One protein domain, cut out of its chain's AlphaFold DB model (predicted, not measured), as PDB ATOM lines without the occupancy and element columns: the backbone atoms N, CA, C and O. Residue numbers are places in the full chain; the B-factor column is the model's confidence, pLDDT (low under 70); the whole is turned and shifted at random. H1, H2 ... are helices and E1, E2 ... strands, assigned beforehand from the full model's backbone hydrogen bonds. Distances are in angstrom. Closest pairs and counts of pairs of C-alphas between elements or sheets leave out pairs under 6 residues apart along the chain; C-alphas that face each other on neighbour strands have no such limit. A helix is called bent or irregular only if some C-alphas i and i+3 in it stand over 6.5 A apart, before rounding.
ATOM      1  N   GLU A   4     107.503 153.424  89.784       72.44
ATOM      2  CA  GLU A   4     106.490 152.401  89.514       72.44
ATOM      3  C   GLU A   4     107.086 151.002  89.318       72.44
ATOM      4  O   GLU A   4     106.408 150.009  89.564       72.44
ATOM      5  N   ARG A   5     108.371 150.894  88.946       81.62
ATOM      6  CA  ARG A   5     109.027 149.595  88.721       81.62
ATOM      7  C   ARG A   5     109.042 148.712  89.965       81.62
ATOM      8  O   ARG A   5     108.961 147.498  89.825       81.62
ATOM      9  N   VAL A   6     109.108 149.302  91.162       82.44
ATOM     10  CA  VAL A   6     109.017 148.549  92.425       82.44
ATOM     11  C   VAL A   6     107.640 147.908  92.565       82.44
ATOM     12  O   VAL A   6     107.547 146.742  92.928       82.44
ATOM     13  N   LEU A   7     106.577 148.637  92.224       84.00
ATOM     14  CA  LEU A   7     105.215 148.127  92.317       84.00
ATOM     15  C   LEU A   7     104.961 147.004  91.307       84.00
ATOM     16  O   LEU A   7     104.481 145.947  91.702       84.00
ATOM     17  N   PHE A   8     105.364 147.192  90.045       86.00
ATOM     18  CA  PHE A   8     105.271 146.145  89.020       86.00
ATOM     19  C   PHE A   8     106.093 144.908  89.382       86.00
ATOM     20  O   PHE A   8     105.669 143.780  89.156       86.00
ATOM     21  N   TRP A   9     107.270 145.104  89.976       89.06
ATOM     22  CA  TRP A   9     108.085 143.997  90.458       89.06
ATOM     23  C   TRP A   9     107.375 143.211  91.570       89.06
ATOM     24  O   TRP A   9     107.306 141.986  91.486       89.06
ATOM     25  N   LEU A  10     106.780 143.888  92.560       88.31
ATOM     26  CA  LEU A  10     105.989 143.234  93.611       88.31
ATOM     27  C   LEU A  10     104.735 142.540  93.065       88.31
ATOM     28  O   LEU A  10     104.391 141.454  93.526       88.31
ATOM     29  N   GLU A  11     104.077 143.139  92.073       88.88
ATOM     30  CA  GLU A  11     102.926 142.559  91.380       88.88
ATOM     31  C   GLU A  11     103.306 141.241  90.695       88.88
ATOM     32  O   GLU A  11     102.690 140.208  90.957       88.88
ATOM     33  N   VAL A  12     104.378 141.244  89.895       89.69
ATOM     34  CA  VAL A  12     104.897 140.040  89.232       89.69
ATOM     35  C   VAL A  12     105.285 138.978  90.257       89.69
ATOM     36  O   VAL A  12     104.898 137.822  90.103       89.69
ATOM     37  N   LEU A  13     106.005 139.353  91.321       87.50
ATOM     38  CA  LEU A  13     106.395 138.416  92.377       87.50
ATOM     39  C   LEU A  13     105.189 137.807  93.099       87.50
ATOM     40  O   LEU A  13     105.213 136.618  93.411       87.50
ATOM     41  N   SER A  14     104.140 138.588  93.353       85.88
ATOM     42  CA  SER A  14     102.881 138.088  93.912       85.88
ATOM     43  C   SER A  14     102.213 137.087  92.960       85.88
ATOM     44  O   SER A  14     101.920 135.968  93.374       85.88
ATOM     45  N   LEU A  15     102.067 137.437  91.676       86.12
ATOM     46  CA  LEU A  15     101.395 136.603  90.667       86.12
ATOM     47  C   LEU A  15     102.082 135.253  90.430       86.12
ATOM     48  O   LEU A  15     101.406 134.258  90.183       86.12
ATOM     49  N   ILE A  16     103.414 135.203  90.512       90.00
ATOM     50  CA  ILE A  16     104.178 133.956  90.348       90.00
ATOM     51  C   ILE A  16     104.399 133.204  91.673       90.00
ATOM     52  O   ILE A  16     105.114 132.205  91.692       90.00
ATOM     53  N   GLY A  17     103.835 133.682  92.791       81.44
ATOM     54  CA  GLY A  17     104.000 133.066  94.113       81.44
ATOM     55  C   GLY A  17     105.404 133.212  94.719       81.44
ATOM     56  O   GLY A  17     105.756 132.486  95.645       81.44
ATOM     57  N   ALA A  18     106.214 134.150  94.223       86.50
ATOM     58  CA  ALA A  18     107.597 134.391  94.644       86.50
ATOM     59  C   ALA A  18     107.767 135.627  95.548       86.50
ATOM     60  O   ALA A  18     108.894 136.060  95.790       86.50
ATOM     61  N   LEU A  19     106.679 136.188  96.092       83.12
ATOM     62  CA  LEU A  19     106.734 137.362  96.976       83.12
ATOM     63  C   LEU A  19     107.642 137.148  98.199       83.12
ATOM     64  O   LEU A  19     108.246 138.096  98.687       83.12
ATOM     65  N   GLY A  20     107.807 135.904  98.663       76.75
ATOM     66  CA  GLY A  20     108.753 135.568  99.737       76.75
ATOM     67  C   GLY A  20     110.202 135.972  99.436       76.75
ATOM     68  O   GLY A  20     110.941 136.310 100.354       76.75
ATOM     69  N   GLY A  21     110.595 136.011  98.159       83.38
ATOM     70  CA  GLY A  21     111.912 136.483  97.736       83.38
ATOM     71  C   GLY A  21     112.078 138.005  97.801       83.38
ATOM     72  O   GLY A  21     113.214 138.482  97.851       83.38
ATOM     73  N   ALA A  22     110.982 138.774  97.840       86.62
ATOM     74  CA  ALA A  22     111.027 140.236  97.844       86.62
ATOM     75  C   ALA A  22     111.723 140.786  99.096       86.62
ATOM     76  O   ALA A  22     112.579 141.658  98.973       86.62
ATOM     77  N   ASP A  23     111.412 140.235 100.275       82.12
ATOM     78  CA  ASP A  23     112.012 140.641 101.552       82.12
ATOM     79  C   ASP A  23     113.537 140.446 101.544       82.12
ATOM     80  O   ASP A  23     114.297 141.391 101.762       82.12
ATOM     81  N   SER A  24     113.998 139.250 101.162       80.06
ATOM     82  CA  SER A  24     115.431 138.939 101.066       80.06
ATOM     83  C   SER A  24     116.168 139.795 100.023       80.06
ATOM     84  O   SER A  24     117.287 140.257 100.270       80.06
ATOM     85  N   SER A  25     115.531 140.058  98.878       88.06
ATOM     86  CA  SER A  25     116.106 140.867  97.798       88.06
ATOM     87  C   SER A  25     116.228 142.333  98.206       88.06
ATOM     88  O   SER A  25     117.288 142.934  98.032       88.06
ATOM     89  N   LEU A  26     115.174 142.902  98.799       89.31
ATOM     90  CA  LEU A  26     115.170 144.281  99.289       89.31
ATOM     91  C   LEU A  26     116.127 144.456 100.469       89.31
ATOM     92  O   LEU A  26     116.867 145.431 100.495       89.31
ATOM     93  N   THR A  27     116.194 143.495 101.390       85.81
ATOM     94  CA  THR A  27     117.171 143.505 102.490       85.81
ATOM     95  C   THR A  27     118.605 143.505 101.962       85.81
ATOM     96  O   THR A  27     119.443 144.277 102.426       85.81
ATOM     97  N   SER A  28     118.893 142.675 100.955       86.50
ATOM     98  CA  SER A  28     120.214 142.630 100.316       86.50
ATOM     99  C   SER A  28     120.545 143.944  99.604       86.50
ATOM    100  O   SER A  28     121.667 144.433  99.710       86.50
ATOM    101  N   LEU A  29     119.558 144.544  98.931       89.12
ATOM    102  CA  LEU A  29     119.699 145.848  98.290       89.12
ATOM    103  C   LEU A  29     119.973 146.957  99.314       89.12
ATOM    104  O   LEU A  29     120.904 147.728  99.119       89.12
ATOM    105  N   VAL A  30     119.214 147.020 100.412       88.25
ATOM    106  CA  VAL A  30     119.414 148.012 101.484       88.25
ATOM    107  C   VAL A  30     120.830 147.910 102.050       88.25
ATOM    108  O   VAL A  30     121.533 148.916 102.090       88.25
ATOM    109  N   ARG A  31     121.292 146.697 102.377       87.25
ATOM    110  CA  ARG A  31     122.666 146.464 102.859       87.25
ATOM    111  C   ARG A  31     123.728 146.900 101.855       87.25
ATOM    112  O   ARG A  31     124.746 147.463 102.238       87.25
ATOM    113  N   TRP A  32     123.510 146.637 100.567       89.38
ATOM    114  CA  TRP A  32     124.437 147.079  99.529       89.38
ATOM    115  C   TRP A  32     124.495 148.611  99.446       89.38
ATOM    116  O   TRP A  32     125.576 149.185  99.316       89.38
ATOM    117  N   LEU A  33     123.349 149.283  99.573       88.69
ATOM    118  CA  LEU A  33     123.238 150.738  99.481       88.69
ATOM    119  C   LEU A  33     123.848 151.484 100.679       88.69
ATOM    120  O   LEU A  33     124.343 152.591 100.492       88.69
ATOM    121  N   GLU A  34     123.867 150.893 101.879       82.19
ATOM    122  CA  GLU A  34     124.454 151.502 103.092       82.19
ATOM    123  C   GLU A  34     125.929 151.913 102.922       82.19
ATOM    124  O   GLU A  34     126.388 152.852 103.571       82.19
ATOM    125  N   GLY A  35     126.669 151.254 102.024       78.00
ATOM    126  CA  GLY A  35     128.077 151.555 101.743       78.00
ATOM    127  C   GLY A  35     128.336 152.555 100.609       78.00
ATOM    128  O   GLY A  35     129.500 152.834 100.323       78.00
ATOM    129  N   HIS A  36     127.301 153.073  99.934       85.12
ATOM    130  CA  HIS A  36     127.464 153.846  98.697       85.12
ATOM    131  C   HIS A  36     126.856 155.254  98.790       85.12
ATOM    132  O   HIS A  36     125.647 155.430  98.926       85.12
ATOM    133  N   VAL A  37     127.709 156.270  98.637       82.25
ATOM    134  CA  VAL A  37     127.316 157.690  98.613       82.25
ATOM    135  C   VAL A  37     126.633 158.036  97.281       82.25
ATOM    136  O   VAL A  37     127.072 157.571  96.227       82.25
ATOM    137  N   GLY A  38     125.582 158.863  97.312       84.44
ATOM    138  CA  GLY A  38     124.837 159.305  96.123       84.44
ATOM    139  C   GLY A  38     123.610 158.456  95.771       84.44
ATOM    140  O   GLY A  38     122.965 158.700  94.749       84.44
ATOM    141  N   TYR A  39     123.277 157.462  96.600       84.62
ATOM    142  CA  TYR A  39     122.102 156.601  96.427       84.62
ATOM    143  C   TYR A  39     121.028 156.798  97.502       84.62
ATOM    144  O   TYR A  39     120.125 155.974  97.632       84.62
ATOM    145  N   GLU A  40     121.059 157.907  98.242       85.69
ATOM    146  CA  GLU A  40     120.230 158.147  99.428       85.69
ATOM    147  C   GLU A  40     118.731 158.001  99.129       85.69
ATOM    148  O   GLU A  40     117.990 157.380  99.889       85.69
ATOM    149  N   THR A  41     118.274 158.511  97.981       84.25
ATOM    150  CA  THR A  41     116.869 158.381  97.557       84.25
ATOM    151  C   THR A  41     116.475 156.929  97.277       84.25
ATOM    152  O   THR A  41     115.357 156.526  97.595       84.25
ATOM    153  N   ILE A  42     117.376 156.133  96.693       85.62
ATOM    154  CA  ILE A  42     117.123 154.711  96.426       85.62
ATOM    155  C   ILE A  42     117.132 153.931  97.738       85.62
ATOM    156  O   ILE A  42     116.273 153.074  97.921       85.62
ATOM    157  N   SER A  43     118.026 154.266  98.670       85.56
ATOM    158  CA  SER A  43     118.062 153.674 100.010       85.56
ATOM    159  C   SER A  43     116.747 153.899 100.745       85.56
ATOM    160  O   SER A  43     116.151 152.945 101.238       85.56
ATOM    161  N   VAL A  44     116.238 155.137 100.745       87.38
ATOM    162  CA  VAL A  44     114.932 155.460 101.339       87.38
ATOM    163  C   VAL A  44     113.816 154.660 100.666       87.38
ATOM    164  O   VAL A  44     113.006 154.058 101.361       87.38
ATOM    165  N   LEU A  45     113.791 154.590  99.330       87.88
ATOM    166  CA  LEU A  45     112.766 153.841  98.597       87.88
ATOM    167  C   LEU A  45     112.833 152.325  98.862       87.88
ATOM    168  O   LEU A  45     111.793 151.685  98.986       87.88
ATOM    169  N   ALA A  46     114.034 151.753  98.965       87.75
ATOM    170  CA  ALA A  46     114.244 150.333  99.230       87.75
ATOM    171  C   ALA A  46     113.837 149.956 100.662       87.75
ATOM    172  O   ALA A  46     113.148 148.955 100.849       87.75
ATOM    173  N   ILE A  47     114.192 150.780 101.656       86.94
ATOM    174  CA  ILE A  47     113.760 150.605 103.054       86.94
ATOM    175  C   ILE A  47     112.236 150.700 103.154       86.94
ATOM    176  O   ILE A  47     111.600 149.891 103.828       86.94
ATOM    177  N   ASP A  48     111.637 151.676 102.477       89.25
ATOM    178  CA  ASP A  48     110.195 151.895 102.518       89.25
ATOM    179  C   ASP A  48     109.423 150.776 101.799       89.25
ATOM    180  O   ASP A  48     108.420 150.279 102.309       89.25
ATOM    181  N   GLY A  49     109.942 150.298 100.662       89.69
ATOM    182  CA  GLY A  49     109.430 149.119  99.963       89.69
ATOM    183  C   GLY A  49     109.549 147.841 100.793       89.69
ATOM    184  O   GLY A  49     108.608 147.051 100.823       89.69
ATOM    185  N   LEU A  50     110.658 147.660 101.518       88.56
ATOM    186  CA  LEU A  50     110.842 146.531 102.433       88.56
ATOM    187  C   LEU A  50     109.779 146.552 103.534       88.56
ATOM    188  O   LEU A  50     109.122 145.542 103.772       88.56
ATOM    189  N   ARG A  51     109.543 147.717 104.148       87.88
ATOM    190  CA  ARG A  51     108.508 147.887 105.178       87.88
ATOM    191  C   ARG A  51     107.106 147.627 104.637       87.88
ATOM    192  O   ARG A  51     106.326 146.966 105.320       87.88
ATOM    193  N   LEU A  52     106.796 148.083 103.422       88.88
ATOM    194  CA  LEU A  52     105.517 147.796 102.767       88.88
ATOM    195  C   LEU A  52     105.324 146.290 102.571       88.88
ATOM    196  O   LEU A  52     104.275 145.759 102.936       88.88
ATOM    197  N   VAL A  53     106.341 145.595 102.048       88.19
ATOM    198  CA  VAL A  53     106.301 144.136 101.872       88.19
ATOM    199  C   VAL A  53     106.111 143.443 103.213       88.19
ATOM    200  O   VAL A  53     105.236 142.596 103.310       88.19
ATOM    201  N   GLN A  54     106.854 143.819 104.253       82.75
ATOM    202  CA  GLN A  54     106.759 143.191 105.574       82.75
ATOM    203  C   GLN A  54     105.388 143.391 106.231       82.75
ATOM    204  O   GLN A  54     104.844 142.453 106.804       82.75
ATOM    205  N   ASN A  55     104.794 144.581 106.104       82.75
ATOM    206  CA  ASN A  55     103.495 144.889 106.710       82.75
ATOM    207  C   ASN A  55     102.310 144.274 105.954       82.75
ATOM    208  O   ASN A  55     101.299 143.932 106.561       82.75
ATOM    209  N   PHE A  56     102.421 144.127 104.633       83.56
ATOM    210  CA  PHE A  56     101.326 143.644 103.788       83.56
ATOM    211  C   PHE A  56     101.605 142.283 103.142       83.56
ATOM    212  O   PHE A  56     100.839 141.858 102.276       83.56
ATOM    213  N   PHE A  57     102.653 141.575 103.581       81.12
ATOM    214  CA  PHE A  57     103.112 140.312 102.995       81.12
ATOM    215  C   PHE A  57     101.962 139.320 102.816       81.12
ATOM    216  O   PHE A  57     101.739 138.803 101.718       81.12
ATOM    217  N   ILE A  58     101.215 139.078 103.897       70.06
ATOM    218  CA  ILE A  58     100.115 138.112 103.923       70.06
ATOM    219  C   ILE A  58      99.030 138.532 102.929       70.06
ATOM    220  O   ILE A  58      98.643 137.740 102.074       70.06
ATOM    221  N   ALA A  59      98.594 139.794 102.981       75.44
ATOM    222  CA  ALA A  59      97.534 140.305 102.115       75.44
ATOM    223  C   ALA A  59      97.904 140.192 100.625       75.44
ATOM    224  O   ALA A  59      97.124 139.663  99.832       75.44
ATOM    225  N   ILE A  60      99.115 140.618 100.254       82.00
ATOM    226  CA  ILE A  60      99.606 140.580  98.868       82.00
ATOM    227  C   ILE A  60      99.801 139.134  98.384       82.00
ATOM    228  O   ILE A  60      99.583 138.845  97.209       82.00
ATOM    229  N   THR A  61     100.197 138.216  99.272       75.62
ATOM    230  CA  THR A  61     100.342 136.787  98.939       75.62
ATOM    231  C   THR A  61      98.986 136.122  98.713       75.62
ATOM    232  O   THR A  61      98.862 135.273  97.835       75.62
ATOM    233  N   CYS A  62      97.956 136.506  99.472       74.38
ATOM    234  CA  CYS A  62      96.604 135.979  99.290       74.38
ATOM    235  C   CYS A  62      95.949 136.467  97.992       74.38
ATOM    236  O   CYS A  62      95.206 135.712  97.367       74.38
ATOM    237  N   SER A  63      96.174 137.728  97.610       75.12
ATOM    238  CA  SER A  63      95.617 138.300  96.383       75.12
ATOM    239  C   SER A  63      96.415 139.531  95.955       75.12
ATOM    240  O   SER A  63      96.456 140.531  96.673       75.12
ATOM    241  N   THR A  64      97.006 139.489  94.757       80.69
ATOM    242  CA  THR A  64      97.788 140.593  94.174       80.69
ATOM    243  C   THR A  64      97.080 141.959  94.217       80.69
ATOM    244  O   THR A  64      97.738 142.943  94.567       80.69
ATOM    245  N   PRO A  65      95.753 142.069  93.979       78.94
ATOM    246  CA  PRO A  65      94.999 143.306  94.190       78.94
ATOM    247  C   PRO A  65      95.208 144.006  95.542       78.94
ATOM    248  O   PRO A  65      95.071 145.227  95.602       78.94
ATOM    249  N   HIS A  66      95.574 143.301  96.621       80.19
ATOM    250  CA  HIS A  66      95.858 143.932  97.917       80.19
ATOM    251  C   HIS A  66      97.063 144.878  97.897       80.19
ATOM    252  O   HIS A  66      97.154 145.722  98.788       80.19
ATOM    253  N   LEU A  67      97.928 144.834  96.875       80.06
ATOM    254  CA  LEU A  67      98.912 145.897  96.635       80.06
ATOM    255  C   LEU A  67      98.232 147.266  96.498       80.06
ATOM    256  O   LEU A  67      98.675 148.247  97.090       80.06
ATOM    257  N   TYR A  68      97.117 147.314  95.773       80.00
ATOM    258  CA  TYR A  68      96.406 148.543  95.424       80.00
ATOM    259  C   TYR A  68      95.232 148.820  96.359       80.00
ATOM    260  O   TYR A  68      94.923 149.969  96.643       80.00
ATOM    261  N   LEU A  69      94.570 147.776  96.856       71.88
ATOM    262  CA  LEU A  69      93.405 147.916  97.731       71.88
ATOM    263  C   LEU A  69      93.783 148.134  99.197       71.88
ATOM    264  O   LEU A  69      92.952 148.591  99.977       71.88
ATOM    265  N   SER A  70      95.006 147.768  99.592       79.06
ATOM    266  CA  SER A  70      95.425 147.779 100.995       79.06
ATOM    267  C   SER A  70      96.812 148.388 101.175       79.06
ATOM    268  O   SER A  70      96.929 149.402 101.849       79.06
ATOM    269  N   ALA A  71      97.850 147.833 100.546       85.38
ATOM    270  CA  ALA A  71      99.231 148.202 100.848       85.38
ATOM    271  C   ALA A  71      99.560 149.665 100.511       85.38
ATOM    272  O   ALA A  71     100.073 150.398 101.354       85.38
ATOM    273  N   LEU A  72      99.224 150.112  99.299       87.44
ATOM    274  CA  LEU A  72      99.409 151.501  98.877       87.44
ATOM    275  C   LEU A  72      98.511 152.503  99.625       87.44
ATOM    276  O   LEU A  72      99.059 153.436 100.209       87.44
ATOM    277  N   PRO A  73      97.170 152.359  99.650       80.19
ATOM    278  CA  PRO A  73      96.294 153.363 100.265       80.19
ATOM    279  C   PRO A  73      96.441 153.461 101.786       80.19
ATOM    280  O   PRO A  73      96.161 154.513 102.354       80.19
ATOM    281  N   LEU A  74      96.882 152.387 102.449       83.62
ATOM    282  CA  LEU A  74      97.107 152.361 103.898       83.62
ATOM    283  C   LEU A  74      98.585 152.549 104.270       83.62
ATOM    284  O   LEU A  74      98.955 152.362 105.431       83.62
ATOM    285  N   SER A  75      99.436 152.913 103.303       87.75
ATOM    286  CA  SER A  75     100.817 153.297 103.592       87.75
ATOM    287  C   SER A  75     100.839 154.522 104.520       87.75
ATOM    288  O   SER A  75     100.043 155.446 104.331       87.75
ATOM    289  N   PRO A  76     101.747 154.568 105.512       86.00
ATOM    290  CA  PRO A  76     101.828 155.681 106.445       86.00
ATOM    291  C   PRO A  76     102.072 157.020 105.753       86.00
ATOM    292  O   PRO A  76     102.719 157.081 104.708       86.00
ATOM    293  N   HIS A  77     101.660 158.117 106.384       83.12
ATOM    294  CA  HIS A  77     101.896 159.460 105.844       83.12
ATOM    295  C   HIS A  77     103.387 159.782 105.635       83.12
ATOM    296  O   HIS A  77     103.727 160.563 104.743       83.12
ATOM    297  N   SER A  78     104.285 159.179 106.424       86.06
ATOM    298  CA  SER A  78     105.734 159.320 106.246       86.06
ATOM    299  C   SER A  78     106.332 158.431 105.149       86.06
ATOM    300  O   SER A  78     107.492 158.635 104.789       86.06
ATOM    301  N   SER A  79     105.565 157.497 104.569       89.81
ATOM    302  CA  SER A  79     106.036 156.616 103.494       89.81
ATOM    303  C   SER A  79     106.378 157.422 102.241       89.81
ATOM    304  O   SER A  79     105.527 158.048 101.603       89.81
ATOM    305  N   PHE A  80     107.653 157.388 101.861       88.38
ATOM    306  CA  PHE A  80     108.155 158.024 100.649       88.38
ATOM    307  C   PHE A  80     107.592 157.358  99.384       88.38
ATOM    308  O   PHE A  80     107.186 158.045  98.445       88.38
ATOM    309  N   LEU A  81     107.510 156.027  99.382       87.88
ATOM    310  CA  LEU A  81     106.911 155.216  98.327       87.88
ATOM    311  C   LEU A  81     105.419 155.535  98.184       87.88
ATOM    312  O   LEU A  81     104.970 155.820  97.073       87.88
ATOM    313  N   GLY A  82     104.677 155.579  99.297       87.00
ATOM    314  CA  GLY A  82     103.267 155.971  99.321       87.00
ATOM    315  C   GLY A  82     103.049 157.361  98.718       87.00
ATOM    316  O   GLY A  82     102.238 157.518  97.808       87.00
ATOM    317  N   ARG A  83     103.850 158.356  99.118       88.31
ATOM    318  CA  ARG A  83     103.774 159.729  98.578       88.31
ATOM    319  C   ARG A  83     104.013 159.824  97.072       88.31
ATOM    320  O   ARG A  83     103.467 160.723  96.438       88.31
ATOM    321  N   ILE A  84     104.841 158.949  96.504       87.88
ATOM    322  CA  ILE A  84     105.148 158.957  95.069       87.88
ATOM    323  C   ILE A  84     104.114 158.169  94.261       87.88
ATOM    324  O   ILE A  84     103.807 158.554  93.132       87.88
ATOM    325  N   LEU A  85     103.627 157.047  94.797       86.44
ATOM    326  CA  LEU A  85     102.783 156.118  94.051       86.44
ATOM    327  C   LEU A  85     101.292 156.398  94.221       86.44
ATOM    328  O   LEU A  85     100.591 156.387  93.217       86.44
ATOM    329  N   VAL A  86     100.806 156.704  95.429       87.00
ATOM    330  CA  VAL A  86      99.368 156.927  95.686       87.00
ATOM    331  C   VAL A  86      98.754 157.976  94.744       87.00
ATOM    332  O   VAL A  86      97.716 157.673  94.161       87.00
ATOM    333  N   PRO A  87      99.382 159.145  94.481       87.00
ATOM    334  CA  PRO A  87      98.801 160.152  93.585       87.00
ATOM    335  C   PRO A  87      98.667 159.717  92.120       87.00
ATOM    336  O   PRO A  87      97.964 160.370  91.354       87.00
ATOM    337  N   LYS A  88      99.358 158.649  91.703       84.44
ATOM    338  CA  LYS A  88      99.353 158.171  90.314       84.44
ATOM    339  C   LYS A  88      98.143 157.303  89.988       84.44
ATOM    340  O   LYS A  88      97.837 157.115  88.813       84.44
ATOM    341  N   PHE A  89      97.474 156.778  91.007       81.56
ATOM    342  CA  PHE A  89      96.316 155.912  90.854       81.56
ATOM    343  C   PHE A  89      95.050 156.694  91.180       81.56
ATOM    344  O   PHE A  89      94.951 157.373  92.203       81.56
ATOM    345  N   SER A  90      94.062 156.593  90.298       77.31
ATOM    346  CA  SER A  90      92.719 157.076  90.592       77.31
ATOM    347  C   SER A  90      91.959 156.018  91.401       77.31
ATOM    348  O   SER A  90      92.300 154.839  91.384       77.31
ATOM    349  N   HIS A  91      90.923 156.435  92.129       74.62
ATOM    350  CA  HIS A  91      89.967 155.510  92.757       74.62
ATOM    351  C   HIS A  91      90.512 154.569  93.850       74.62
ATOM    352  O   HIS A  91      89.901 153.536  94.140       74.62
ATOM    353  N   LEU A  92      91.623 154.930  94.496       73.44
ATOM    354  CA  LEU A  92      92.080 154.255  95.711       73.44
ATOM    355  C   LEU A  92      91.187 154.592  96.917       73.44
ATOM    356  O   LEU A  92      90.495 155.612  96.936       73.44
ATOM    357  N   VAL A  93      91.229 153.732  97.938       69.94
ATOM    358  CA  VAL A  93      90.707 154.063  99.273       69.94
ATOM    359  C   VAL A  93      91.491 155.245  99.825       69.94
ATOM    360  O   VAL A  93      92.718 155.255  99.762       69.94
ATOM    361  N   GLU A  94      90.790 156.219 100.394       69.88
ATOM    362  CA  GLU A  94      91.408 157.363 101.056       69.88
ATOM    363  C   GLU A  94      91.230 157.243 102.571       69.88
ATOM    364  O   GLU A  94      90.157 156.883 103.052       69.88
ATOM    365  N   VAL A  95      92.274 157.554 103.334       67.81
ATOM    366  CA  VAL A  95      92.169 157.702 104.788       67.81
ATOM    367  C   VAL A  95      91.690 159.126 105.078       67.81
ATOM    368  O   VAL A  95      92.443 160.079 104.908       67.81
ATOM    369  N   ALA A  96      90.424 159.274 105.472       63.84
ATOM    370  CA  ALA A  96      89.783 160.563 105.740       63.84
ATOM    371  C   ALA A  96      90.202 161.165 107.087       63.84
ATOM    372  O   ALA A  96      90.326 162.381 107.222       63.84
ATOM    373  N   GLN A  97      90.424 160.309 108.084       59.53
ATOM    374  CA  GLN A  97      90.867 160.705 109.415       59.53
ATOM    375  C   GLN A  97      91.690 159.578 110.046       59.53
ATOM    376  O   GLN A  97      91.442 158.404 109.786       59.53
ATOM    377  N   GLY A  98      92.671 159.915 110.885       66.88
ATOM    378  CA  GLY A  98      93.561 158.926 111.500       66.88
ATOM    379  C   GLY A  98      94.578 158.356 110.505       66.88
ATOM    380  O   GLY A  98      95.055 159.073 109.633       66.88
TER     381      GLY A  98
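Overview. This is residues 4 to 98 of the 426 residues of an uncharacterized protein of Pisolithus microcarpus 441 (UniProt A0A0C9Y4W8). A long kinked helix, H3, runs through the middle, and H2 folds back beside it as a helical hairpin. H5 crosses the first half of H3, H4 packs steeply on its later part, and H1 lies more loosely alongside. The printed part has 95 residues with five named helices, then one strand, E1, apart from them; the class is mostly helix. It is compact, with a radius of gyration of the C-alphas of 13.3 A and spans of 39 by 30 by 21 A.

Along the chain. Find C-alpha 40 at (120.230, 158.147, 99.428); from there H3, residues 40 to 62, runs 32.4 A to C-alpha 62 at (96.604, 135.979, 99.290). H3 has a kink of 67 degrees near residue 56 and is irregular, with C-alphas 55 and 58 8.1 A apart. Before it look for H1, residues 4 to 15, 16.6 A, and H2, residues 20 to 33, 21.0 A. After it come H4, residues 66 to 71, H5, residues 80 to 88, 13.6 A, and E1, residues 94 to 97. H5 is only just irregular, with C-alphas 84 and 87 6.6 A apart.

Arrangement. Start at the hub, H3: it touches H2 closest at the C-alphas of Leu 26 and Leu 50, 5.8 A, at a shallow tilt of 11 degrees, opposite ways. With residues 44 to 49 alone H3 touches H5, closest at the C-alphas of Leu 45 and Leu 81, 6.0 A. With residues 52 to 60 alone it touches H4, at a steep tilt of 65 degrees; the closest C-alphas, of Ile 60 and His 66, are 5.1 A apart. H1 only just touches H3, with 3 pairs of C-alphas within 8 A, the closest those of Ser 14 and Thr 61, 5.8 A. E1 pairs with no named strand. Each O i to N i+4 pair is within hydrogen-bond range in H1, but 9 of 10 in H2, 17 of 19 in H3, 1 of 2 in H4 and 3 of 5 in H5.

Size, cuts and confidence. The farthest C-alphas, of Gly 35 and Ala 96, are 39.5 A apart. Residues 35 to 40 stand free. The printed part has no cut and no long link, and pLDDT is under 70 at residues 93 to 98.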